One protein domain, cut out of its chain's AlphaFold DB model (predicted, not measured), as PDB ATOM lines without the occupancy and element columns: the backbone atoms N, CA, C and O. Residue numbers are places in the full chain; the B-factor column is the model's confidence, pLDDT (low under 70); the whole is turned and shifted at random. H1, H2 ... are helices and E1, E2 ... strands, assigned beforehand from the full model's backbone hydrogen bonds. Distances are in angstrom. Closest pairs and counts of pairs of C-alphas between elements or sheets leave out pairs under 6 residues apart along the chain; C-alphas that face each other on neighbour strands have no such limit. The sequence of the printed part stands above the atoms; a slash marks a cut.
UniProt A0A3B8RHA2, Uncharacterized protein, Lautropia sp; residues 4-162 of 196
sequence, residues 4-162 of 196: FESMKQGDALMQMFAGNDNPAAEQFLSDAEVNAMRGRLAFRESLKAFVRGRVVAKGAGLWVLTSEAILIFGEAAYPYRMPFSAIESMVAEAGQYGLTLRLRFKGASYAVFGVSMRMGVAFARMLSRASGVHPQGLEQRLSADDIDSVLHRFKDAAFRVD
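What this domain is: This is residues 4 to 162 of the 196 residues of an uncharacterized protein of Lautropia sp (UniProt A0A3B8RHA2). Two antiparallel sheets, E1 to E4 and E5 to E7, stand partly face to face with their strands crossed, and helix H3 packs on both of them. H4 packs beside E1 at one edge of the larger sheet, the short helix H2 meets the end of H4, and H1 lies off to one side, apart from the other named elements. The printed part has 159 residues with four named helices and seven named strands, in the order H1 H2 E1 E2 E3 E4 E5 E6 E7 H3 H4. The class is mixed, helices and strands; the sheets run E1 E2 E3 E4 and E5 E6 E7. The whole is compact, with a radius of gyration of the C-alphas of 14.9 A and spans of 39 by 36 by 35 A.

Where its parts are: The larger sheet has E1, residues 47 to 55, 21.1 A long from its C-alpha at (163.420, 134.080, 150.950); E2, residues 59 to 66, 22.6 A; E3, residues 69 to 73; and E4, residues 80 to 83. E1 bends by 55 degrees at residue 52. The other sheet has E5, residues 87 to 95, and E6, residues 98 to 105, each 23.0 A long, and E7, residues 108 to 115, 20.3 A. H3, residues 117 to 131, measures 20.6 A, and H4, residues 144 to 161, measures 25.6 A and ends at C-alpha 161 at (170.785, 134.194, 150.791). H1, residues 4 to 19, begins at C-alpha 4 at (179.401, 157.551, 166.074) and measures 22.0 A; H2 is residues 31 to 38.

How they stand to each other: E1 to E4 form a meander, each strand the antiparallel neighbour of the one before, and E5 to E7 form another. In the hairpin of E1 and E2, N 51 and O 63 are 2.9 A apart, within hydrogen-bond range; in that of E2 and E3, N 64 and O 71 are 2.8 A apart; in that of E3 and E4, N 72 and O 80 are 2.9 A apart. In the hairpin of E5 and E6, N 93 and O 100 are 2.9 A apart, and in that of E6 and E7, N 103 and O 110 are 2.8 A apart. The two sheets make a sandwich, two sheets face to face, with the facing parts 9.3 A centre to centre and the strands of the one at 67 degrees to those of the other. The closest C-alphas of E1 and E7, Gly 53 and Val 115, are 4.7 A apart. H3 is on one face of each sheet, making two layers with each, a helix over a sheet. It lies over E1 and E2 at a height of 8.7 A, slantwise to the strands, at 56 degrees to E1 on the local plane. It lies over E5 and E6 at a height of 9.9 A, along the strands, at 11 degrees to E6 on the local plane. H4 stands at the level of the larger sheet, with a height of 1.6 A; its closest C-alphas with E1 are Ala 158 and Leu 47, 5.0 A. H3 and H4 touch, closest at the C-alphas of Met 119 and Val 150, 6.0 A, at a steep tilt of 66 degrees, the same way. H2 only grazes the larger sheet with residues 33 to 38. H2 touches H4, closest at the C-alphas of Arg 38 and Val 161, 5.5 A, and is only just about perpendicular to it at 70.0 degrees. H1 is on neither sheet and is only just apart from E2, closest 8.1 A. In H1, H2, H3 and H4 every O i to N i+4 pair is within hydrogen-bond range.

The domain as a whole: The two C-alphas farthest apart, those of Phe 4 and Gly 132, are 43.1 A apart. The printed part has no cut. The links H1 to H2 and H3 to H4 are long; in the latter, residues 135 to 136 pair, parallel, with residues 90 to 91 of E5. The mean pLDDT of the printed part is 84.7, and residues 4 to 23 and 75 to 77 are under 70.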
ATOM      1  N   PHE A   4     179.424 157.740 167.533       39.91
ATOM      2  CA  PHE A   4     179.401 157.551 166.074       39.91
ATOM      3  C   PHE A   4     178.101 156.906 165.566       39.91
ATOM      4  O   PHE A   4     177.623 157.269 164.495       39.91
ATOM      5  N   GLU A   5     177.504 156.002 166.348       49.50
ATOM      6  CA  GLU A   5     176.174 155.424 166.090       49.50
ATOM      7  C   GLU A   5     175.089 156.509 166.162       49.50
ATOM      8  O   GLU A   5     174.287 156.647 165.242       49.50
ATOM      9  N   SER A   6     175.131 157.357 167.198       45.78
ATOM     10  CA  SER A   6     174.210 158.489 167.359       45.78
ATOM     11  C   SER A   6     174.331 159.524 166.234       45.78
ATOM     12  O   SER A   6     173.318 160.091 165.829       45.78
ATOM     13  N   MET A   7     175.538 159.769 165.706       48.91
ATOM     14  CA  MET A   7     175.746 160.694 164.583       48.91
ATOM     15  C   MET A   7     175.233 160.118 163.255       48.91
ATOM     16  O   MET A   7     174.550 160.824 162.521       48.91
ATOM     17  N   LYS A   8     175.441 158.821 162.984       51.94
ATOM     18  CA  LYS A   8     174.839 158.149 161.815       51.94
ATOM     19  C   LYS A   8     173.311 158.101 161.892       51.94
ATOM     20  O   LYS A   8     172.634 158.260 160.879       51.94
ATOM     21  N   GLN A   9     172.761 157.898 163.092       52.00
ATOM     22  CA  GLN A   9     171.318 157.946 163.335       52.00
ATOM     23  C   GLN A   9     170.752 159.360 163.125       52.00
ATOM     24  O   GLN A   9     169.665 159.487 162.558       52.00
ATOM     25  N   GLY A  10     171.491 160.401 163.527       52.06
ATOM     26  CA  GLY A  10     171.157 161.806 163.280       52.06
ATOM     27  C   GLY A  10     171.175 162.175 161.795       52.06
ATOM     28  O   GLY A  10     170.217 162.775 161.316       52.06
ATOM     29  N   ASP A  11     172.191 161.737 161.050       54.41
ATOM     30  CA  ASP A  11     172.293 161.970 159.602       54.41
ATOM     31  C   ASP A  11     171.184 161.264 158.816       54.41
ATOM     32  O   ASP A  11     170.586 161.855 157.920       54.41
ATOM     33  N   ALA A  12     170.844 160.023 159.172       50.25
ATOM     34  CA  ALA A  12     169.758 159.295 158.517       50.25
ATOM     35  C   ALA A  12     168.376 159.914 158.802       50.25
ATOM     36  O   ALA A  12     167.494 159.886 157.944       50.25
ATOM     37  N   LEU A  13     168.174 160.480 159.999       52.50
ATOM     38  CA  LEU A  13     166.963 161.235 160.334       52.50
ATOM     39  C   LEU A  13     166.922 162.561 159.565       52.50
ATOM     40  O   LEU A  13     165.913 162.854 158.930       52.50
ATOM     41  N   MET A  14     168.023 163.317 159.544       51.78
ATOM     42  CA  MET A  14     168.156 164.560 158.775       51.78
ATOM     43  C   MET A  14     167.926 164.342 157.275       51.78
ATOM     44  O   MET A  14     167.227 165.134 156.655       51.78
ATOM     45  N   GLN A  15     168.437 163.255 156.690       49.75
ATOM     46  CA  GLN A  15     168.223 162.935 155.274       49.75
ATOM     47  C   GLN A  15     166.769 162.567 154.958       49.75
ATOM     48  O   GLN A  15     166.268 162.943 153.904       49.75
ATOM     49  N   MET A  16     166.059 161.908 155.877       50.72
ATOM     50  CA  MET A  16     164.626 161.626 155.720       50.72
ATOM     51  C   MET A  16     163.783 162.912 155.826       50.72
ATOM     52  O   MET A  16     162.838 163.097 155.060       50.72
ATOM     53  N   PHE A  17     164.164 163.838 156.715       50.81
ATOM     54  CA  PHE A  17     163.538 165.164 156.818       50.81
ATOM     55  C   PHE A  17     163.885 166.092 155.641       50.81
ATOM     56  O   PHE A  17     163.057 166.918 155.267       50.81
ATOM     57  N   ALA A  18     165.070 165.948 155.041       45.72
ATOM     58  CA  ALA A  18     165.531 166.766 153.918       45.72
ATOM     59  C   ALA A  18     165.106 166.227 152.537       45.72
ATOM     60  O   ALA A  18     164.982 167.010 151.599       45.72
ATOM     61  N   GLY A  19     164.895 164.911 152.400       44.84
ATOM     62  CA  GLY A  19     164.659 164.231 151.117       44.84
ATOM     63  C   GLY A  19     163.245 163.685 150.893       44.84
ATOM     64  O   GLY A  19     162.948 163.245 149.788       44.84
ATOM     65  N   ASN A  20     162.368 163.722 151.904       52.44
ATOM     66  CA  ASN A  20     160.980 163.232 151.843       52.44
ATOM     67  C   ASN A  20     160.819 161.715 151.551       52.44
ATOM     68  O   ASN A  20     159.713 161.268 151.262       52.44
ATOM     69  N   ASP A  21     161.888 160.915 151.662       54.84
ATOM     70  CA  ASP A  21     161.885 159.455 151.465       54.84
ATOM     71  C   ASP A  21     162.896 158.761 152.405       54.84
ATOM     72  O   ASP A  21     163.808 159.396 152.945       54.84
ATOM     73  N   ASN A  22     162.740 157.454 152.628       64.88
ATOM     74  CA  ASN A  22     163.702 156.628 153.353       64.88
ATOM     75  C   ASN A  22     164.782 156.102 152.384       64.88
ATOM     76  O   ASN A  22     164.513 155.171 151.619       64.88
ATOM     77  N   PRO A  23     166.035 156.595 152.453       65.06
ATOM     78  CA  PRO A  23     167.068 156.292 151.458       65.06
ATOM     79  C   PRO A  23     167.463 154.808 151.398       65.06
ATOM     80  O   PRO A  23     168.024 154.361 150.399       65.06
ATOM     81  N   ALA A  24     167.173 154.030 152.447       70.12
ATOM     82  CA  ALA A  24     167.471 152.599 152.514       70.12
ATOM     83  C   ALA A  24     166.320 151.700 152.025       70.12
ATOM     84  O   ALA A  24     166.516 150.494 151.842       70.12
ATOM     85  N   ALA A  25     165.120 152.252 151.828       78.06
ATOM     86  CA  ALA A  25     163.907 151.468 151.612       78.06
ATOM     87  C   ALA A  25     163.894 150.674 150.296       78.06
ATOM     88  O   ALA A  25     163.248 149.629 150.220       78.06
ATOM     89  N   GLU A  26     164.628 151.143 149.285       84.62
ATOM     90  CA  GLU A  26     164.754 150.493 147.972       84.62
ATOM     91  C   GLU A  26     166.163 149.965 147.691       84.62
ATOM     92  O   GLU A  26     166.471 149.579 146.565       84.62
ATOM     93  N   GLN A  27     167.054 149.945 148.677       87.75
ATOM     94  CA  GLN A  27     168.391 149.395 148.468       87.75
ATOM     95  C   GLN A  27     168.346 147.861 148.440       87.75
ATOM     96  O   GLN A  27     167.497 147.237 149.081       87.75
ATOM     97  N   PHE A  28     169.299 147.233 147.750       91.94
ATOM     98  CA  PHE A  28     169.539 145.793 147.881       91.94
ATOM     99  C   PHE A  28     169.930 145.430 149.316       91.94
ATOM    100  O   PHE A  28     170.338 146.297 150.098       91.94
ATOM    101  N   LEU A  29     169.817 144.149 149.669       91.31
ATOM    102  CA  LEU A  29     170.311 143.659 150.955       91.31
ATOM    103  C   LEU A  29     171.830 143.838 151.046       91.31
ATOM    104  O   LEU A  29     172.557 143.515 150.105       91.31
ATOM    105  N   SER A  30     172.321 144.398 152.150       90.94
ATOM    106  CA  SER A  30     173.762 144.475 152.394       90.94
ATOM    107  C   SER A  30     174.314 143.077 152.666       90.94
ATOM    108  O   SER A  30     173.576 142.182 153.081       90.94
ATOM    109  N   ASP A  31     175.617 142.875 152.481       88.44
ATOM    110  CA  ASP A  31     176.242 141.582 152.793       88.44
ATOM    111  C   ASP A  31     176.068 141.195 154.265       88.44
ATOM    112  O   ASP A  31     175.898 140.020 154.584       88.44
ATOM    113  N   ALA A  32     176.052 142.181 155.168       87.38
ATOM    114  CA  ALA A  32     175.796 141.955 156.584       87.38
ATOM    115  C   ALA A  32     174.388 141.385 156.825       87.38
ATOM    116  O   ALA A  32     174.248 140.408 157.558       87.38
ATOM    117  N   GLU A  33     173.357 141.936 156.181       89.94
ATOM    118  CA  GLU A  33     171.985 141.420 156.294       89.94
ATOM    119  C   GLU A  33     171.835 140.057 155.617       89.94
ATOM    120  O   GLU A  33     171.209 139.163 156.185       89.94
ATOM    121  N   VAL A  34     172.448 139.860 154.444       90.69
ATOM    122  CA  VAL A  34     172.474 138.554 153.762       90.69
ATOM    123  C   VAL A  34     173.072 137.486 154.673       90.69
ATOM    124  O   VAL A  34     172.454 136.445 154.905       90.69
ATOM    125  N   ASN A  35     174.242 137.758 155.249       87.25
ATOM    126  CA  ASN A  35     174.911 136.833 156.158       87.25
ATOM    127  C   ASN A  35     174.116 136.617 157.452       87.25
ATOM    128  O   ASN A  35     174.041 135.488 157.936       87.25
ATOM    129  N   ALA A  36     173.473 137.661 157.981       85.12
ATOM    130  CA  ALA A  36     172.609 137.542 159.150       85.12
ATOM    131  C   ALA A  36     171.394 136.636 158.892       85.12
ATOM    132  O   ALA A  36     170.963 135.949 159.814       85.12
ATOM    133  N   MET A  37     170.857 136.596 157.666       88.06
ATOM    134  CA  MET A  37     169.732 135.719 157.315       88.06
ATOM    135  C   MET A  37     170.152 134.278 157.026       88.06
ATOM    136  O   MET A  37     169.433 133.364 157.422       88.06
ATOM    137  N   ARG A  38     171.305 134.054 156.380       86.19
ATOM    138  CA  ARG A  38     171.790 132.709 156.006       86.19
ATOM    139  C   ARG A  38     171.785 131.719 157.169       86.19
ATOM    140  O   ARG A  38     171.366 130.583 157.010       86.19
ATOM    141  N   GLY A  39     172.202 132.161 158.355       79.88
ATOM    142  CA  GLY A  39     172.217 131.316 159.554       79.88
ATOM    143  C   GLY A  39     170.865 131.160 160.259       79.88
ATOM    144  O   GLY A  39     170.830 130.611 161.358       79.88
ATOM    145  N   ARG A  40     169.776 131.722 159.717       83.19
ATOM    146  CA  ARG A  40     168.474 131.858 160.398       83.19
ATOM    147  C   ARG A  40     167.298 131.286 159.622       83.19
ATOM    148  O   ARG A  40     166.234 131.133 160.219       83.19
ATOM    149  N   LEU A  41     167.477 130.999 158.337       83.44
ATOM    150  CA  LEU A  41     166.499 130.247 157.563       83.44
ATOM    151  C   LEU A  41     166.548 128.775 157.967       83.44
ATOM    152  O   LEU A  41     167.625 128.213 158.183       83.44
ATOM    153  N   ALA A  42     165.376 128.162 158.093       79.12
ATOM    154  CA  ALA A  42     165.265 126.725 158.261       79.12
ATOM    155  C   ALA A  42     165.739 125.990 156.994       79.12
ATOM    156  O   ALA A  42     165.857 126.562 155.909       79.12
ATOM    157  N   PHE A  43     166.015 124.694 157.127       74.31
ATOM    158  CA  PHE A  43     166.377 123.862 155.983       74.31
ATOM    159  C   PHE A  43     165.260 123.895 154.924       74.31
ATOM    160  O   PHE A  43     164.116 123.593 155.247       74.31
ATOM    161  N   ARG A  44     165.604 124.244 153.673       75.81
ATOM    162  CA  ARG A  44     164.678 124.455 152.533       75.81
ATOM    163  C   ARG A  44     163.721 125.643 152.660       75.81
ATOM    164  O   ARG A  44     162.836 125.807 151.820       75.81
ATOM    165  N   GLU A  45     163.894 126.492 153.663       86.88
ATOM    166  CA  GLU A  45     163.155 127.742 153.740       86.88
ATOM    167  C   GLU A  45     163.794 128.771 152.802       86.88
ATOM    168  O   GLU A  45     164.958 129.124 152.971       86.88
ATOM    169  N   SER A  46     163.036 129.279 151.826       89.69
ATOM    170  CA  SER A  46     163.548 130.256 150.860       89.69
ATOM    171  C   SER A  46     162.991 131.657 151.099       89.69
ATOM    172  O   SER A  46     161.826 131.839 151.461       89.69
ATOM    173  N   LEU A  47     163.830 132.677 150.898       93.62
ATOM    174  CA  LEU A  47     163.420 134.080 150.950       93.62
ATOM    175  C   LEU A  47     162.554 134.410 149.729       93.62
ATOM    176  O   LEU A  47     162.930 134.124 148.595       93.62
ATOM    177  N   LYS A  48     161.402 135.045 149.957       94.44
ATOM    178  CA  LYS A  48     160.444 135.433 148.909       94.44
ATOM    179  C   LYS A  48     160.365 136.938 148.695       94.44
ATOM    180  O   LYS A  48     160.234 137.385 147.561       94.44
ATOM    181  N   ALA A  49     160.416 137.714 149.771       96.69
ATOM    182  CA  ALA A  49     160.352 139.170 149.717       96.69
ATOM    183  C   ALA A  49     161.003 139.787 150.954       96.69
ATOM    184  O   ALA A  49     161.170 139.125 151.977       96.69
ATOM    185  N   PHE A  50     161.321 141.077 150.893       97.06
ATOM    186  CA  PHE A  50     161.752 141.830 152.066       97.06
ATOM    187  C   PHE A  50     161.297 143.284 151.994       97.06
ATOM    188  O   PHE A  50     161.039 143.817 150.917       97.06
ATOM    189  N   VAL A  51     161.225 143.945 153.142       95.81
ATOM    190  CA  VAL A  51     161.009 145.390 153.237       95.81
ATOM    191  C   VAL A  51     161.891 145.983 154.315       95.81
ATOM    192  O   VAL A  51     162.085 145.384 155.374       95.81
ATOM    193  N   ARG A  52     162.386 147.192 154.055       92.81
ATOM    194  CA  ARG A  52     163.094 147.997 155.043       92.81
ATOM    195  C   ARG A  52     162.295 149.224 155.408       92.81
ATOM    196  O   ARG A  52     161.696 149.866 154.550       92.81
ATOM    197  N   GLY A  53     162.364 149.569 156.678       90.75
ATOM    198  CA  GLY A  53     161.809 150.797 157.206       90.75
ATOM    199  C   GLY A  53     162.388 151.080 158.578       90.75
ATOM    200  O   GLY A  53     163.512 150.685 158.900       90.75
ATOM    201  N   ARG A  54     161.603 151.751 159.409       87.25
ATOM    202  CA  ARG A  54     161.941 152.028 160.801       87.25
ATOM    203  C   ARG A  54     160.952 151.357 161.732       87.25
ATOM    204  O   ARG A  54     159.766 151.274 161.424       87.25
ATOM    205  N   VAL A  55     161.431 150.922 162.886       84.81
ATOM    206  CA  VAL A  55     160.605 150.433 163.991       84.81
ATOM    207  C   VAL A  55     160.740 151.429 165.134       84.81
ATOM    208  O   VAL A  55     161.848 151.802 165.523       84.81
ATOM    209  N   VAL A  56     159.606 151.890 165.664       75.31
ATOM    210  CA  VAL A  56     159.587 152.862 166.767       75.31
ATOM    211  C   VAL A  56     160.400 152.319 167.943       75.31
ATOM    212  O   VAL A  56     160.257 151.156 168.318       75.31
ATOM    213  N   ALA A  57     161.274 153.169 168.488       72.25
ATOM    214  CA  ALA A  57     162.208 152.865 169.575       72.25
ATOM    215  C   ALA A  57     163.280 151.788 169.292       72.25
ATOM    216  O   ALA A  57     164.069 151.506 170.184       72.25
ATOM    217  N   LYS A  58     163.342 151.209 168.081       73.88
ATOM    218  CA  LYS A  58     164.317 150.159 167.706       73.88
ATOM    219  C   LYS A  58     165.137 150.483 166.450       73.88
ATOM    220  O   LYS A  58     165.813 149.620 165.909       73.88
ATOM    221  N   GLY A  59     165.015 151.702 165.924       82.00
ATOM    222  CA  GLY A  59     165.795 152.141 164.769       82.00
ATOM    223  C   GLY A  59     165.385 151.459 163.460       82.00
ATOM    224  O   GLY A  59     164.216 151.518 163.069       82.00
ATOM    225  N   ALA A  60     166.358 150.899 162.741       83.81
ATOM    226  CA  ALA A  60     166.141 150.251 161.452       83.81
ATOM    227  C   ALA A  60     165.389 148.920 161.618       83.81
ATOM    228  O   ALA A  60     165.698 148.119 162.498       83.81
ATOM    229  N   GLY A  61     164.398 148.688 160.760       88.44
ATOM    230  CA  GLY A  61     163.634 147.446 160.716       88.44
ATOM    231  C   GLY A  61     163.745 146.783 159.358       88.44
ATOM    232  O   GLY A  61     163.548 147.439 158.334       88.44
ATOM    233  N   LEU A  62     163.999 145.478 159.362       92.88
ATOM    234  CA  LEU A  62     163.969 144.636 158.173       92.88
ATOM    235  C   LEU A  62     162.955 143.519 158.410       92.88
ATOM    236  O   LEU A  62     163.092 142.732 159.345       92.88
ATOM    237  N   TRP A  63     161.916 143.460 157.585       95.38
ATOM    238  CA  TRP A  63     160.997 142.324 157.572       95.38
ATOM    239  C   TRP A  63     161.281 141.484 156.341       95.38
ATOM    240  O   TRP A  63     161.430 142.015 155.241       95.38
ATOM    241  N   VAL A  64     161.337 140.174 156.529       96.12
ATOM    242  CA  VAL A  64     161.643 139.207 155.480       96.12
ATOM    243  C   VAL A  64     160.507 138.207 155.423       96.12
ATOM    244  O   VAL A  64     160.150 137.609 156.431       96.12
ATOM    245  N   LEU A  65     159.933 138.044 154.242       96.69
ATOM    246  CA  LEU A  65     158.957 137.013 153.943       96.69
ATOM    247  C   LEU A  65     159.707 135.804 153.401       96.69
ATOM    248  O   LEU A  65     160.441 135.927 152.418       96.69
ATOM    249  N   THR A  66     159.502 134.649 154.013       95.44
ATOM    250  CA  THR A  66     160.052 133.374 153.552       95.44
ATOM    251  C   THR A  66     158.945 132.489 152.977       95.44
ATOM    252  O   THR A  66     157.799 132.920 152.843       95.44
ATOM    253  N   SER A  67     159.264 131.248 152.616       92.56
ATOM    254  CA  SER A  67     158.266 130.237 152.256       92.56
ATOM    255  C   SER A  67     157.384 129.796 153.432       92.56
ATOM    256  O   SER A  67     156.327 129.221 153.191       92.56
ATOM    257  N   GLU A  68     157.768 130.073 154.682       92.88
ATOM    258  CA  GLU A  68     157.096 129.532 155.876       92.88
ATOM    259  C   GLU A  68     156.607 130.590 156.874       92.88
ATOM    260  O   GLU A  68     155.661 130.352 157.634       92.88
ATOM    261  N   ALA A  69     157.272 131.741 156.938       95.06
ATOM    262  CA  ALA A  69     157.042 132.728 157.980       95.06
ATOM    263  C   ALA A  69     157.434 134.145 157.545       95.06
ATOM    264  O   ALA A  69     158.028 134.388 156.493       95.06
ATOM    265  N   ILE A  70     157.126 135.101 158.415       95.06
ATOM    266  CA  ILE A  70     157.785 136.403 158.424       95.06
ATOM    267  C   ILE A  70     158.886 136.371 159.479       95.06
ATOM    268  O   ILE A  70     158.649 135.995 160.629       95.06
ATOM    269  N   LEU A  71     160.076 136.825 159.108       93.50
ATOM    270  CA  LEU A  71     161.164 137.121 160.027       93.50
ATOM    271  C   LEU A  71     161.258 138.633 160.219       93.50
ATOM    272  O   LEU A  71     161.438 139.382 159.261       93.50
ATOM    273  N   ILE A  72     161.142 139.086 161.464       91.69
ATOM    274  CA  ILE A  72     161.282 140.496 161.830       91.69
ATOM    275  C   ILE A  72     162.655 140.692 162.469       91.69
ATOM    276  O   ILE A  72     162.894 140.269 163.604       91.69
ATOM    277  N   PHE A  73     163.542 141.354 161.736       88.19
ATOM    278  CA  PHE A  73     164.857 141.780 162.194       88.19
ATOM    279  C   PHE A  73     164.777 143.205 162.761       88.19
ATOM    280  O   PHE A  73     164.146 144.098 162.189       88.19
ATOM    281  N   GLY A  74     165.429 143.400 163.904       78.88
ATOM    282  CA  GLY A  74     165.626 144.684 164.577       78.88
ATOM    283  C   GLY A  74     166.924 144.616 165.382       78.88
ATOM    284  O   GLY A  74     167.841 143.908 164.985       78.88
ATOM    285  N   GLU A  75     166.994 145.268 166.543       65.88
ATOM    286  CA  GLU A  75     168.215 145.275 167.377       65.88
ATOM    287  C   GLU A  75     168.499 143.958 168.128       65.88
ATOM    288  O   GLU A  75     169.590 143.761 168.659       65.88
ATOM    289  N   ALA A  76     167.527 143.046 168.207       67.81
ATOM    290  CA  ALA A  76     167.716 141.779 168.905       67.81
ATOM    291  C   ALA A  76     168.641 140.829 168.124       67.81
ATOM    292  O   ALA A  76     168.569 140.735 166.901       67.81
ATOM    293  N   ALA A  77     169.441 140.035 168.846       67.19
ATOM    294  CA  ALA A  77     170.368 139.062 168.257       67.19
ATOM    295  C   ALA A  77     169.685 137.934 167.454       67.19
ATOM    296  O   ALA A  77     170.356 137.223 166.703       67.19
ATOM    297  N   TYR A  78     168.373 137.732 167.627       77.19
ATOM    298  CA  TYR A  78     167.574 136.744 166.903       77.19
ATOM    299  C   TYR A  78     166.354 137.417 166.267       77.19
ATOM    300  O   TYR A  78     165.658 138.160 166.967       77.19
ATOM    301  N   PRO A  79     166.070 137.163 164.972       85.44
ATOM    302  CA  PRO A  79     164.855 137.667 164.358       85.44
ATOM    303  C   PRO A  79     163.638 137.022 165.007       85.44
ATOM    304  O   PRO A  79     163.637 135.839 165.355       85.44
ATOM    305  N   TYR A  80     162.575 137.804 165.134       89.25
ATOM    306  CA  TYR A  80     161.301 137.272 165.577       89.25
ATOM    307  C   TYR A  80     160.634 136.515 164.427       89.25
ATOM    308  O   TYR A  80     160.363 137.109 163.384       89.25
ATOM    309  N   ARG A  81     160.369 135.217 164.613       92.12
ATOM    310  CA  ARG A  81     159.684 134.373 163.624       92.12
ATOM    311  C   ARG A  81     158.179 134.380 163.873       92.12
ATOM    312  O   ARG A  81     157.717 133.963 164.934       92.12
ATOM    313  N   MET A  82     157.426 134.815 162.874       93.12
ATOM    314  CA  MET A  82     155.970 134.887 162.885       93.12
ATOM    315  C   MET A  82     155.403 133.947 161.811       93.12
ATOM    316  O   MET A  82     155.487 134.277 160.626       93.12
ATOM    317  N   PRO A  83     154.847 132.778 162.181       94.56
ATOM    318  CA  PRO A  83     154.212 131.888 161.213       94.56
ATOM    319  C   PRO A  83     152.960 132.544 160.622       94.56
ATOM    320  O   PRO A  83     152.234 133.252 161.324       94.56
ATOM    321  N   PHE A  84     152.680 132.275 159.346       94.88
ATOM    322  CA  PHE A  84     151.564 132.907 158.633       94.88
ATOM    323  C   PHE A  84     150.201 132.651 159.270       94.88
ATOM    324  O   PHE A  84     149.384 133.565 159.351       94.88
ATOM    325  N   SER A  85     149.988 131.438 159.778       93.12
ATOM    326  CA  SER A  85     148.739 131.014 160.422       93.12
ATOM    327  C   SER A  85     148.388 131.792 161.689       93.12
ATOM    328  O   SER A  85     147.259 131.720 162.159       93.12
ATOM    329  N   ALA A  86     149.344 132.523 162.260       92.31
ATOM    330  CA  ALA A  86     149.157 133.271 163.493       92.31
ATOM    331  C   ALA A  86     148.985 134.783 163.269       92.31
ATOM    332  O   ALA A  86     148.904 135.541 164.237       92.31
ATOM    333  N   ILE A  87     148.959 135.236 162.013       95.25
ATOM    334  CA  ILE A  87     148.700 136.635 161.676       95.25
ATOM    335  C   ILE A  87     147.203 136.897 161.835       95.25
ATOM    336  O   ILE A  87     146.381 136.327 161.126       95.25
ATOM    337  N   GLU A  88     146.848 137.783 162.760       96.25
ATOM    338  CA  GLU A  88     145.452 138.097 163.085       96.25
ATOM    339  C   GLU A  88     144.886 139.184 162.167       96.25
ATOM    340  O   GLU A  88     143.721 139.156 161.779       96.25
ATOM    341  N   SER A  89     145.706 140.183 161.834       96.69
ATOM    342  CA  SER A  89     145.306 141.278 160.951       96.69
ATOM    343  C   SER A  89     146.516 141.956 160.333       96.69
ATOM    344  O   SER A  89     147.570 142.042 160.969       96.69
ATOM    345  N   MET A  90     146.324 142.514 159.140       97.00
ATOM    346  CA  MET A  90     147.319 143.311 158.438       97.00
ATOM    347  C   MET A  90     146.718 144.650 158.004       97.00
ATOM    348  O   MET A  90     145.608 144.705 157.475       97.00
ATOM    349  N   VAL A  91     147.474 145.725 158.202       97.25
ATOM    350  CA  VAL A  91     147.131 147.082 157.770       97.25
ATOM    351  C   VAL A  91     148.297 147.650 156.967       97.25
ATOM    352  O   VAL A  91     149.458 147.487 157.353       97.25
ATOM    353  N   ALA A  92     147.979 148.303 155.856       95.75
ATOM    354  CA  ALA A  92     148.915 149.025 155.012       95.75
ATOM    355  C   ALA A  92     148.402 150.458 154.828       95.75
ATOM    356  O   ALA A  92     147.399 150.689 154.160       95.75
ATOM    357  N   GLU A  93     149.083 151.418 155.446       94.31
ATOM    358  CA  GLU A  93     148.706 152.834 155.445       94.31
ATOM    359  C   GLU A  93     149.749 153.638 154.666       94.31
ATOM    360  O   GLU A  93     150.931 153.642 155.018       94.31
ATOM    361  N   ALA A  94     149.325 154.326 153.608       90.81
ATOM    362  CA  ALA A  94     150.178 155.276 152.904       90.81
ATOM    363  C   ALA A  94     150.370 156.542 153.752       90.81
ATOM    364  O   ALA A  94     149.403 157.114 154.251       90.81
ATOM    365  N   GLY A  95     151.613 156.988 153.902       83.50
ATOM    366  CA  GLY A  95     151.972 158.223 154.590       83.50
ATOM    367  C   GLY A  95     152.921 159.087 153.763       83.50
ATOM    368  O   GLY A  95     153.369 158.696 152.686       83.50
ATOM    369  N   GLN A  96     153.254 160.263 154.301       76.94
ATOM    370  CA  GLN A  96     154.129 161.243 153.644       76.94
ATOM    371  C   GLN A  96     155.508 160.671 153.270       76.94
ATOM    372  O   GLN A  96     156.075 161.069 152.261       76.94
ATOM    373  N   TYR A  97     156.018 159.724 154.062       75.88
ATOM    374  CA  TYR A  97     157.366 159.162 153.923       75.88
ATOM    375  C   TYR A  97     157.374 157.712 153.418       75.88
ATOM    376  O   TYR A  97     158.309 156.964 153.697       75.88
ATOM    377  N   GLY A  98     156.296 157.278 152.759       87.94
ATOM    378  CA  GLY A  98     156.129 155.911 152.264       87.94
ATOM    379  C   GLY A  98     155.023 155.139 152.980       87.94
ATOM    380  O   GLY A  98     154.112 155.710 153.577       87.94
ATOM    381  N   LEU A  99     155.080 153.814 152.893       93.19
ATOM    382  CA  LEU A  99     154.082 152.907 153.439       93.19
ATOM    383  C   LEU A  99     154.415 152.527 154.888       93.19
ATOM    384  O   LEU A  99     155.561 152.230 155.235       93.19
ATOM    385  N   THR A 100     153.389 152.493 155.727       94.69
ATOM    386  CA  THR A 100     153.429 151.849 157.039       94.69
ATOM    387  C   THR A 100     152.758 150.492 156.934       94.69
ATOM    388  O   THR A 100     151.589 150.406 156.563       94.69
ATOM    389  N   LEU A 101     153.484 149.435 157.288       95.94
ATOM    390  CA  LEU A 101     152.930 148.090 157.417       95.94
ATOM    391  C   LEU A 101     152.773 147.757 158.893       95.94
ATOM    392  O   LEU A 101     153.714 147.919 159.673       95.94
ATOM    393  N   ARG A 102     151.593 147.272 159.275       96.19
ATOM    394  CA  ARG A 102     151.278 146.861 160.643       96.19
ATOM    395  C   ARG A 102     150.662 145.470 160.643       96.19
ATOM    396  O   ARG A 102     149.718 145.207 159.904       96.19
ATOM    397  N   LEU A 103     151.184 144.599 161.495       95.62
ATOM    398  CA  LEU A 103     150.694 143.244 161.716       95.62
ATOM    399  C   LEU A 103     150.272 143.088 163.168       95.62
ATOM    400  O   LEU A 103     150.966 143.558 164.074       95.62
ATOM    401  N   ARG A 104     149.156 142.399 163.390       95.38
ATOM    402  CA  ARG A 104     148.759 141.939 164.720       95.38
ATOM    403  C   ARG A 104     149.002 140.442 164.837       95.38
ATOM    404  O   ARG A 104     148.658 139.688 163.928       95.38
ATOM    405  N   PHE A 105     149.606 140.041 165.945       90.50
ATOM    406  CA  PHE A 105     149.964 138.661 166.239       90.50
ATOM    407  C   PHE A 105     149.996 138.454 167.757       90.50
ATOM    408  O   PHE A 105     150.653 139.223 168.463       90.50
ATOM    409  N   LYS A 106     149.322 137.413 168.258       88.50
ATOM    410  CA  LYS A 106     149.200 137.088 169.694       88.50
ATOM    411  C   LYS A 106     148.834 138.308 170.549       88.50
ATOM    412  O   LYS A 106     149.427 138.536 171.602       88.50
ATOM    413  N   GLY A 107     147.911 139.137 170.063       85.94
ATOM    414  CA  GLY A 107     147.507 140.385 170.725       85.94
ATOM    415  C   GLY A 107     148.553 141.514 170.737       85.94
ATOM    416  O   GLY A 107     148.255 142.605 171.221       85.94
ATOM    417  N   ALA A 108     149.750 141.309 170.181       89.62
ATOM    418  CA  ALA A 108     150.774 142.338 170.015       89.62
ATOM    419  C   ALA A 108     150.721 142.958 168.610       89.62
ATOM    420  O   ALA A 108     150.361 142.305 167.631       89.62
ATOM    421  N   SER A 109     151.099 144.235 168.508       91.56
ATOM    422  CA  SER A 109     151.183 144.960 167.237       91.56
ATOM    423  C   SER A 109     152.640 145.177 166.843       91.56
ATOM    424  O   SER A 109     153.418 145.753 167.602       91.56
ATOM    425  N   TYR A 110     152.980 144.789 165.621       92.75
ATOM    426  CA  TYR A 110     154.284 144.993 165.002       92.75
ATOM    427  C   TYR A 110     154.112 145.960 163.844       92.75
ATOM    428  O   TYR A 110     153.229 145.764 163.016       92.75
ATOM    429  N   ALA A 111     154.929 147.007 163.782       93.06
ATOM    430  CA  ALA A 111     154.844 147.995 162.717       93.06
ATOM    431  C   ALA A 111     156.225 148.341 162.173       93.06
ATOM    432  O   ALA A 111     157.188 148.450 162.936       93.06
ATOM    433  N   VAL A 112     156.288 148.540 160.861       92.94
ATOM    434  CA  VAL A 112     157.434 149.108 160.161       92.94
ATOM    435  C   VAL A 112     156.959 150.311 159.349       92.94
ATOM    436  O   VAL A 112     155.971 150.237 158.619       92.94
ATOM    437  N   PHE A 113     157.642 151.435 159.528       91.94
ATOM    438  CA  PHE A 113     157.278 152.744 158.990       91.94
ATOM    439  C   PHE A 113     158.273 153.183 157.922       91.94
ATOM    440  O   PHE A 113     159.447 152.814 157.984       91.94
ATOM    441  N   GLY A 114     157.830 154.015 156.981       90.31
ATOM    442  CA  GLY A 114     158.704 154.545 155.931       90.31
ATOM    443  C   GLY A 114     159.270 153.446 155.034       90.31
ATOM    444  O   GLY A 114     160.448 153.470 154.675       90.31
ATOM    445  N   VAL A 115     158.454 152.429 154.752       93.62
ATOM    446  CA  VAL A 115     158.758 151.428 153.735       93.62
ATOM    447  C   VAL A 115     158.510 152.056 152.371       93.62
ATOM    448  O   VAL A 115     157.539 152.787 152.190       93.62
ATOM    449  N   SER A 116     159.347 151.745 151.386       93.06
ATOM    450  CA  SER A 116     159.100 152.171 150.009       93.06
ATOM    451  C   SER A 116     157.720 151.689 149.567       93.06
ATOM    452  O   SER A 116     157.357 150.534 149.795       93.06
ATOM    453  N   MET A 117     156.950 152.565 148.919       92.00
ATOM    454  CA  MET A 117     155.586 152.248 148.496       92.00
ATOM    455  C   MET A 117     155.549 150.980 147.636       92.00
ATOM    456  O   MET A 117     154.789 150.057 147.926       92.00
ATOM    457  N   ARG A 118     156.419 150.884 146.622       92.62
ATOM    458  CA  ARG A 118     156.444 149.734 145.706       92.62
ATOM    459  C   ARG A 118     156.820 148.432 146.417       92.62
ATOM    460  O   ARG A 118     156.142 147.418 146.247       92.62
ATOM    461  N   MET A 119     157.852 148.484 147.264       94.94
ATOM    462  CA  MET A 119     158.348 147.328 148.017       94.94
ATOM    463  C   MET A 119     157.297 146.858 149.023       94.94
ATOM    464  O   MET A 119     156.983 145.672 149.091       94.94
ATOM    465  N   GLY A 120     156.704 147.800 149.759       95.56
ATOM    466  CA  GLY A 120     155.677 147.547 150.762       95.56
ATOM    467  C   GLY A 120     154.399 146.959 150.174       95.56
ATOM    468  O   GLY A 120     153.881 145.979 150.706       95.56
ATOM    469  N   VAL A 121     153.921 147.494 149.047       95.25
ATOM    470  CA  VAL A 121     152.734 146.971 148.352       95.25
ATOM    471  C   VAL A 121     152.974 145.552 147.841       95.25
ATOM    472  O   VAL A 121     152.128 144.677 148.037       95.25
ATOM    473  N   ALA A 122     154.116 145.297 147.199       95.94
ATOM    474  CA  ALA A 122     154.457 143.963 146.712       95.94
ATOM    475  C   ALA A 122     154.594 142.959 147.865       95.94
ATOM    476  O   ALA A 122     154.000 141.880 147.814       95.94
ATOM    477  N   PHE A 123     155.296 143.342 148.934       97.31
ATOM    478  CA  PHE A 123     155.452 142.534 150.138       97.31
ATOM    479  C   PHE A 123     154.102 142.198 150.773       97.31
ATOM    480  O   PHE A 123     153.815 141.028 151.012       97.31
ATOM    481  N   ALA A 124     153.234 143.194 150.986       96.81
ATOM    482  CA  ALA A 124     151.913 142.990 151.574       96.81
ATOM    483  C   ALA A 124     151.032 142.075 150.711       96.81
ATOM    484  O   ALA A 124     150.317 141.227 151.243       96.81
ATOM    485  N   ARG A 125     151.111 142.176 149.377       95.75
ATOM    486  CA  ARG A 125     150.406 141.263 148.459       95.75
ATOM    487  C   ARG A 125     150.921 139.831 148.553       95.75
ATOM    488  O   ARG A 125     150.114 138.905 148.603       95.75
ATOM    489  N   MET A 126     152.238 139.638 148.572       96.06
ATOM    490  CA  MET A 126     152.836 138.305 148.700       96.06
ATOM    491  C   MET A 126     152.518 137.683 150.060       96.06
ATOM    492  O   MET A 126     152.104 136.528 150.121       96.06
ATOM    493  N   LEU A 127     152.606 138.469 151.132       96.44
ATOM    494  CA  LEU A 127     152.224 138.035 152.469       96.44
ATOM    495  C   LEU A 127     150.733 137.692 152.551       96.44
ATOM    496  O   LEU A 127     150.361 136.692 153.162       96.44
ATOM    497  N   SER A 128     149.873 138.483 151.914       95.94
ATOM    498  CA  SER A 128     148.439 138.204 151.866       95.94
ATOM    499  C   SER A 128     148.139 136.867 151.195       95.94
ATOM    500  O   SER A 128     147.329 136.096 151.699       95.94
ATOM    501  N   ARG A 129     148.847 136.546 150.105       94.19
ATOM    502  CA  ARG A 129     148.737 135.238 149.444       94.19
ATOM    503  C   ARG A 129     149.214 134.090 150.332       94.19
ATOM    504  O   ARG A 129     148.594 133.038 150.318       94.19
ATOM    505  N   ALA A 130     150.291 134.292 151.090       92.19
ATOM    506  CA  ALA A 130     150.857 133.260 151.958       92.19
ATOM    507  C   ALA A 130     150.038 133.020 153.242       92.19
ATOM    508  O   ALA A 130     149.944 131.893 153.714       92.19
ATOM    509  N   SER A 131     149.443 134.074 153.810       94.50
ATOM    510  CA  SER A 131     148.712 134.022 155.088       94.50
ATOM    511  C   SER A 131     147.194 133.949 154.964       94.50
ATOM    512  O   SER A 131     146.524 133.638 155.942       94.50
ATOM    513  N   GLY A 132     146.634 134.276 153.799       95.25
ATOM    514  CA  GLY A 132     145.191 134.451 153.613       95.25
ATOM    515  C   GLY A 132     144.630 135.739 154.230       95.25
ATOM    516  O   GLY A 132     143.448 136.028 154.066       95.25
ATOM    517  N   VAL A 133     145.450 136.543 154.917       95.38
ATOM    518  CA  VAL A 133     145.021 137.797 155.550       95.38
ATOM    519  C   VAL A 133     145.184 138.945 154.558       95.38
ATOM    520  O   VAL A 133     146.275 139.191 154.042       95.38
ATOM    521  N   HIS A 134     144.109 139.677 154.278       95.12
ATOM    522  CA  HIS A 134     144.154 140.815 153.359       95.12
ATOM    523  C   HIS A 134     144.526 142.123 154.074       95.12
ATOM    524  O   HIS A 134     144.005 142.398 155.157       95.12
ATOM    525  N   PRO A 135     145.422 142.940 153.488       94.44
ATOM    526  CA  PRO A 135     145.827 144.205 154.081       94.44
ATOM    527  C   PRO A 135     144.710 145.239 153.935       94.44
ATOM    528  O   PRO A 135     144.269 145.540 152.826       94.44
ATOM    529  N   GLN A 136     144.284 145.823 155.050       95.69
ATOM    530  CA  GLN A 136     143.376 146.971 155.040       95.69
ATOM    531  C   GLN A 136     144.134 148.222 154.565       95.69
ATOM    532  O   GLN A 136     145.264 148.436 154.999       95.69
ATOM    533  N   GLY A 137     143.529 149.035 153.692       89.06
ATOM    534  CA  GLY A 137     144.117 150.293 153.192       89.06
ATOM    535  C   GLY A 137     145.071 150.163 151.994       89.06
ATOM    536  O   GLY A 137     145.579 151.172 151.502       89.06
ATOM    537  N   LEU A 138     145.293 148.946 151.479       90.00
ATOM    538  CA  LEU A 138     146.180 148.713 150.336       90.00
ATOM    539  C   LEU A 138     145.464 148.900 148.990       90.00
ATOM    540  O   LEU A 138     145.078 147.933 148.332       90.00
ATOM    541  N   GLU A 139     145.322 150.146 148.553       88.00
ATOM    542  CA  GLU A 139     144.677 150.483 147.273       88.00
ATOM    543  C   GLU A 139     145.678 150.737 146.135       88.00
ATOM    544  O   GLU A 139     145.314 150.758 144.956       88.00
ATOM    545  N   GLN A 140     146.962 150.908 146.464       87.44
ATOM    546  CA  GLN A 140     147.969 151.355 145.507       87.44
ATOM    547  C   GLN A 140     148.245 150.289 144.444       87.44
ATOM    548  O   GLN A 140     148.505 149.115 144.731       87.44
ATOM    549  N   ARG A 141     148.224 150.704 143.177       88.75
ATOM    550  CA  ARG A 141     148.602 149.863 142.037       88.75
ATOM    551  C   ARG A 141     150.089 150.029 141.750       88.75
ATOM    552  O   ARG A 141     150.631 151.113 141.910       88.75
ATOM    553  N   LEU A 142     150.720 148.934 141.337       84.69
ATOM    554  CA  LEU A 142     152.101 148.949 140.865       84.69
ATOM    555  C   LEU A 142     152.071 148.977 139.344       84.69
ATOM    556  O   LEU A 142     151.274 148.249 138.744       84.69
ATOM    557  N   SER A 143     152.911 149.811 138.741       87.25
ATOM    558  CA  SER A 143     153.183 149.748 137.307       87.25
ATOM    559  C   SER A 143     154.015 148.503 136.970       87.25
ATOM    560  O   SER A 143     154.531 147.823 137.861       87.25
ATOM    561  N   ALA A 144     154.149 148.189 135.680       83.06
ATOM    562  CA  ALA A 144     155.013 147.097 135.235       83.06
ATOM    563  C   ALA A 144     156.477 147.320 135.661       83.06
ATOM    564  O   ALA A 144     157.104 146.401 136.183       83.06
ATOM    565  N   ASP A 145     156.969 148.554 135.535       83.12
ATOM    566  CA  ASP A 145     158.334 148.931 135.916       83.12
ATOM    567  C   ASP A 145     158.548 148.820 137.431       83.12
ATOM    568  O   ASP A 145     159.595 148.363 137.893       83.12
ATOM    569  N   ASP A 146     157.535 149.176 138.232       84.56
ATOM    570  CA  ASP A 146     157.590 148.983 139.683       84.56
ATOM    571  C   ASP A 146     157.715 147.500 140.031       84.56
ATOM    572  O   ASP A 146     158.528 147.136 140.880       84.56
ATOM    573  N   ILE A 147     156.924 146.647 139.373       84.19
ATOM    574  CA  ILE A 147     156.952 145.198 139.585       84.19
ATOM    575  C   ILE A 147     158.325 144.635 139.218       84.19
ATOM    576  O   ILE A 147     158.891 143.896 140.021       84.19
ATOM    577  N   ASP A 148     158.874 144.992 138.058       79.12
ATOM    578  CA  ASP A 148     160.178 144.491 137.616       79.12
ATOM    579  C   ASP A 148     161.298 144.910 138.579       79.12
ATOM    580  O   ASP A 148     162.056 144.079 139.083       79.12
ATOM    581  N   SER A 149     161.306 146.188 138.958       87.25
ATOM    582  CA  SER A 149     162.250 146.765 139.916       87.25
ATOM    583  C   SER A 149     162.197 146.066 141.286       87.25
ATOM    584  O   SER A 149     163.242 145.758 141.876       87.25
ATOM    585  N   VAL A 150     160.998 145.766 141.798       92.44
ATOM    586  CA  VAL A 150     160.836 145.017 143.055       92.44
ATOM    587  C   VAL A 150     161.286 143.565 142.907       92.44
ATOM    588  O   VAL A 150     162.044 143.066 143.743       92.44
ATOM    589  N   LEU A 151     160.849 142.877 141.850       89.94
ATOM    590  CA  LEU A 151     161.191 141.473 141.629       89.94
ATOM    591  C   LEU A 151     162.694 141.281 141.462       89.94
ATOM    592  O   LEU A 151     163.233 140.309 141.989       89.94
ATOM    593  N   HIS A 152     163.375 142.203 140.786       89.94
ATOM    594  CA  HIS A 152     164.826 142.174 140.653       89.94
ATOM    595  C   HIS A 152     165.518 142.163 142.025       89.94
ATOM    596  O   HIS A 152     166.379 141.321 142.278       89.94
ATOM    597  N   ARG A 153     165.076 143.013 142.959       93.88
ATOM    598  CA  ARG A 153     165.624 143.072 144.325       93.88
ATOM    599  C   ARG A 153     165.304 141.835 145.149       93.88
ATOM    600  O   ARG A 153     166.165 141.348 145.876       93.88
ATOM    601  N   PHE A 154     164.080 141.321 145.054       94.25
ATOM    602  CA  PHE A 154     163.696 140.101 145.770       94.25
ATOM    603  C   PHE A 154     164.475 138.886 145.267       94.25
ATOM    604  O   PHE A 154     164.949 138.096 146.079       94.25
ATOM    605  N   LYS A 155     164.666 138.767 143.949       90.31
ATOM    606  CA  LYS A 155     165.455 137.691 143.340       90.31
ATOM    607  C   LYS A 155     166.935 137.786 143.705       90.31
ATOM    608  O   LYS A 155     167.509 136.762 144.056       90.31
ATOM    609  N   ASP A 156     167.527 138.984 143.682       93.94
ATOM    610  CA  ASP A 156     168.903 139.199 144.160       93.94
ATOM    611  C   ASP A 156     169.061 138.733 145.613       93.94
ATOM    612  O   ASP A 156     169.938 137.926 145.924       93.94
ATOM    613  N   ALA A 157     168.159 139.178 146.493       93.44
ATOM    614  CA  ALA A 157     168.164 138.790 147.898       93.44
ATOM    615  C   ALA A 157     168.024 137.272 148.083       93.44
ATOM    616  O   ALA A 157     168.796 136.681 148.835       93.44
ATOM    617  N   ALA A 158     167.073 136.639 147.394       91.62
ATOM    618  CA  ALA A 158     166.848 135.199 147.484       91.62
ATOM    619  C   ALA A 158     168.084 134.407 147.039       91.62
ATOM    620  O   ALA A 158     168.571 133.560 147.786       91.62
ATOM    621  N   PHE A 159     168.649 134.760 145.882       89.56
ATOM    622  CA  PHE A 159     169.833 134.102 145.338       89.56
ATOM    623  C   PHE A 159     171.063 134.290 146.229       89.56
ATOM    624  O   PHE A 159     171.824 133.353 146.456       89.56
ATOM    625  N   ARG A 160     171.272 135.493 146.775       92.31
ATOM    626  CA  ARG A 160     172.403 135.747 147.675       92.31
ATOM    627  C   ARG A 160     172.229 135.045 149.013       92.31
ATOM    628  O   ARG A 160     173.228 134.620 149.587       92.31
ATOM    629  N   VAL A 161     171.013 134.898 149.525       90.38
ATOM    630  CA  VAL A 161     170.785 134.194 150.791       90.38
ATOM    631  C   VAL A 161     170.919 132.683 150.616       90.38
ATOM    632  O   VAL A 161     171.691 132.078 151.350       90.38
ATOM    633  N   ASP A 162     170.260 132.087 149.628       86.56
ATOM    634  CA  ASP A 162     170.327 130.647 149.374       86.56
ATOM    635  C   ASP A 162     170.460 130.369 147.868       86.56
ATOM    636  O   ASP A 162     169.458 130.135 147.183       86.56
TER     637      ASP A 162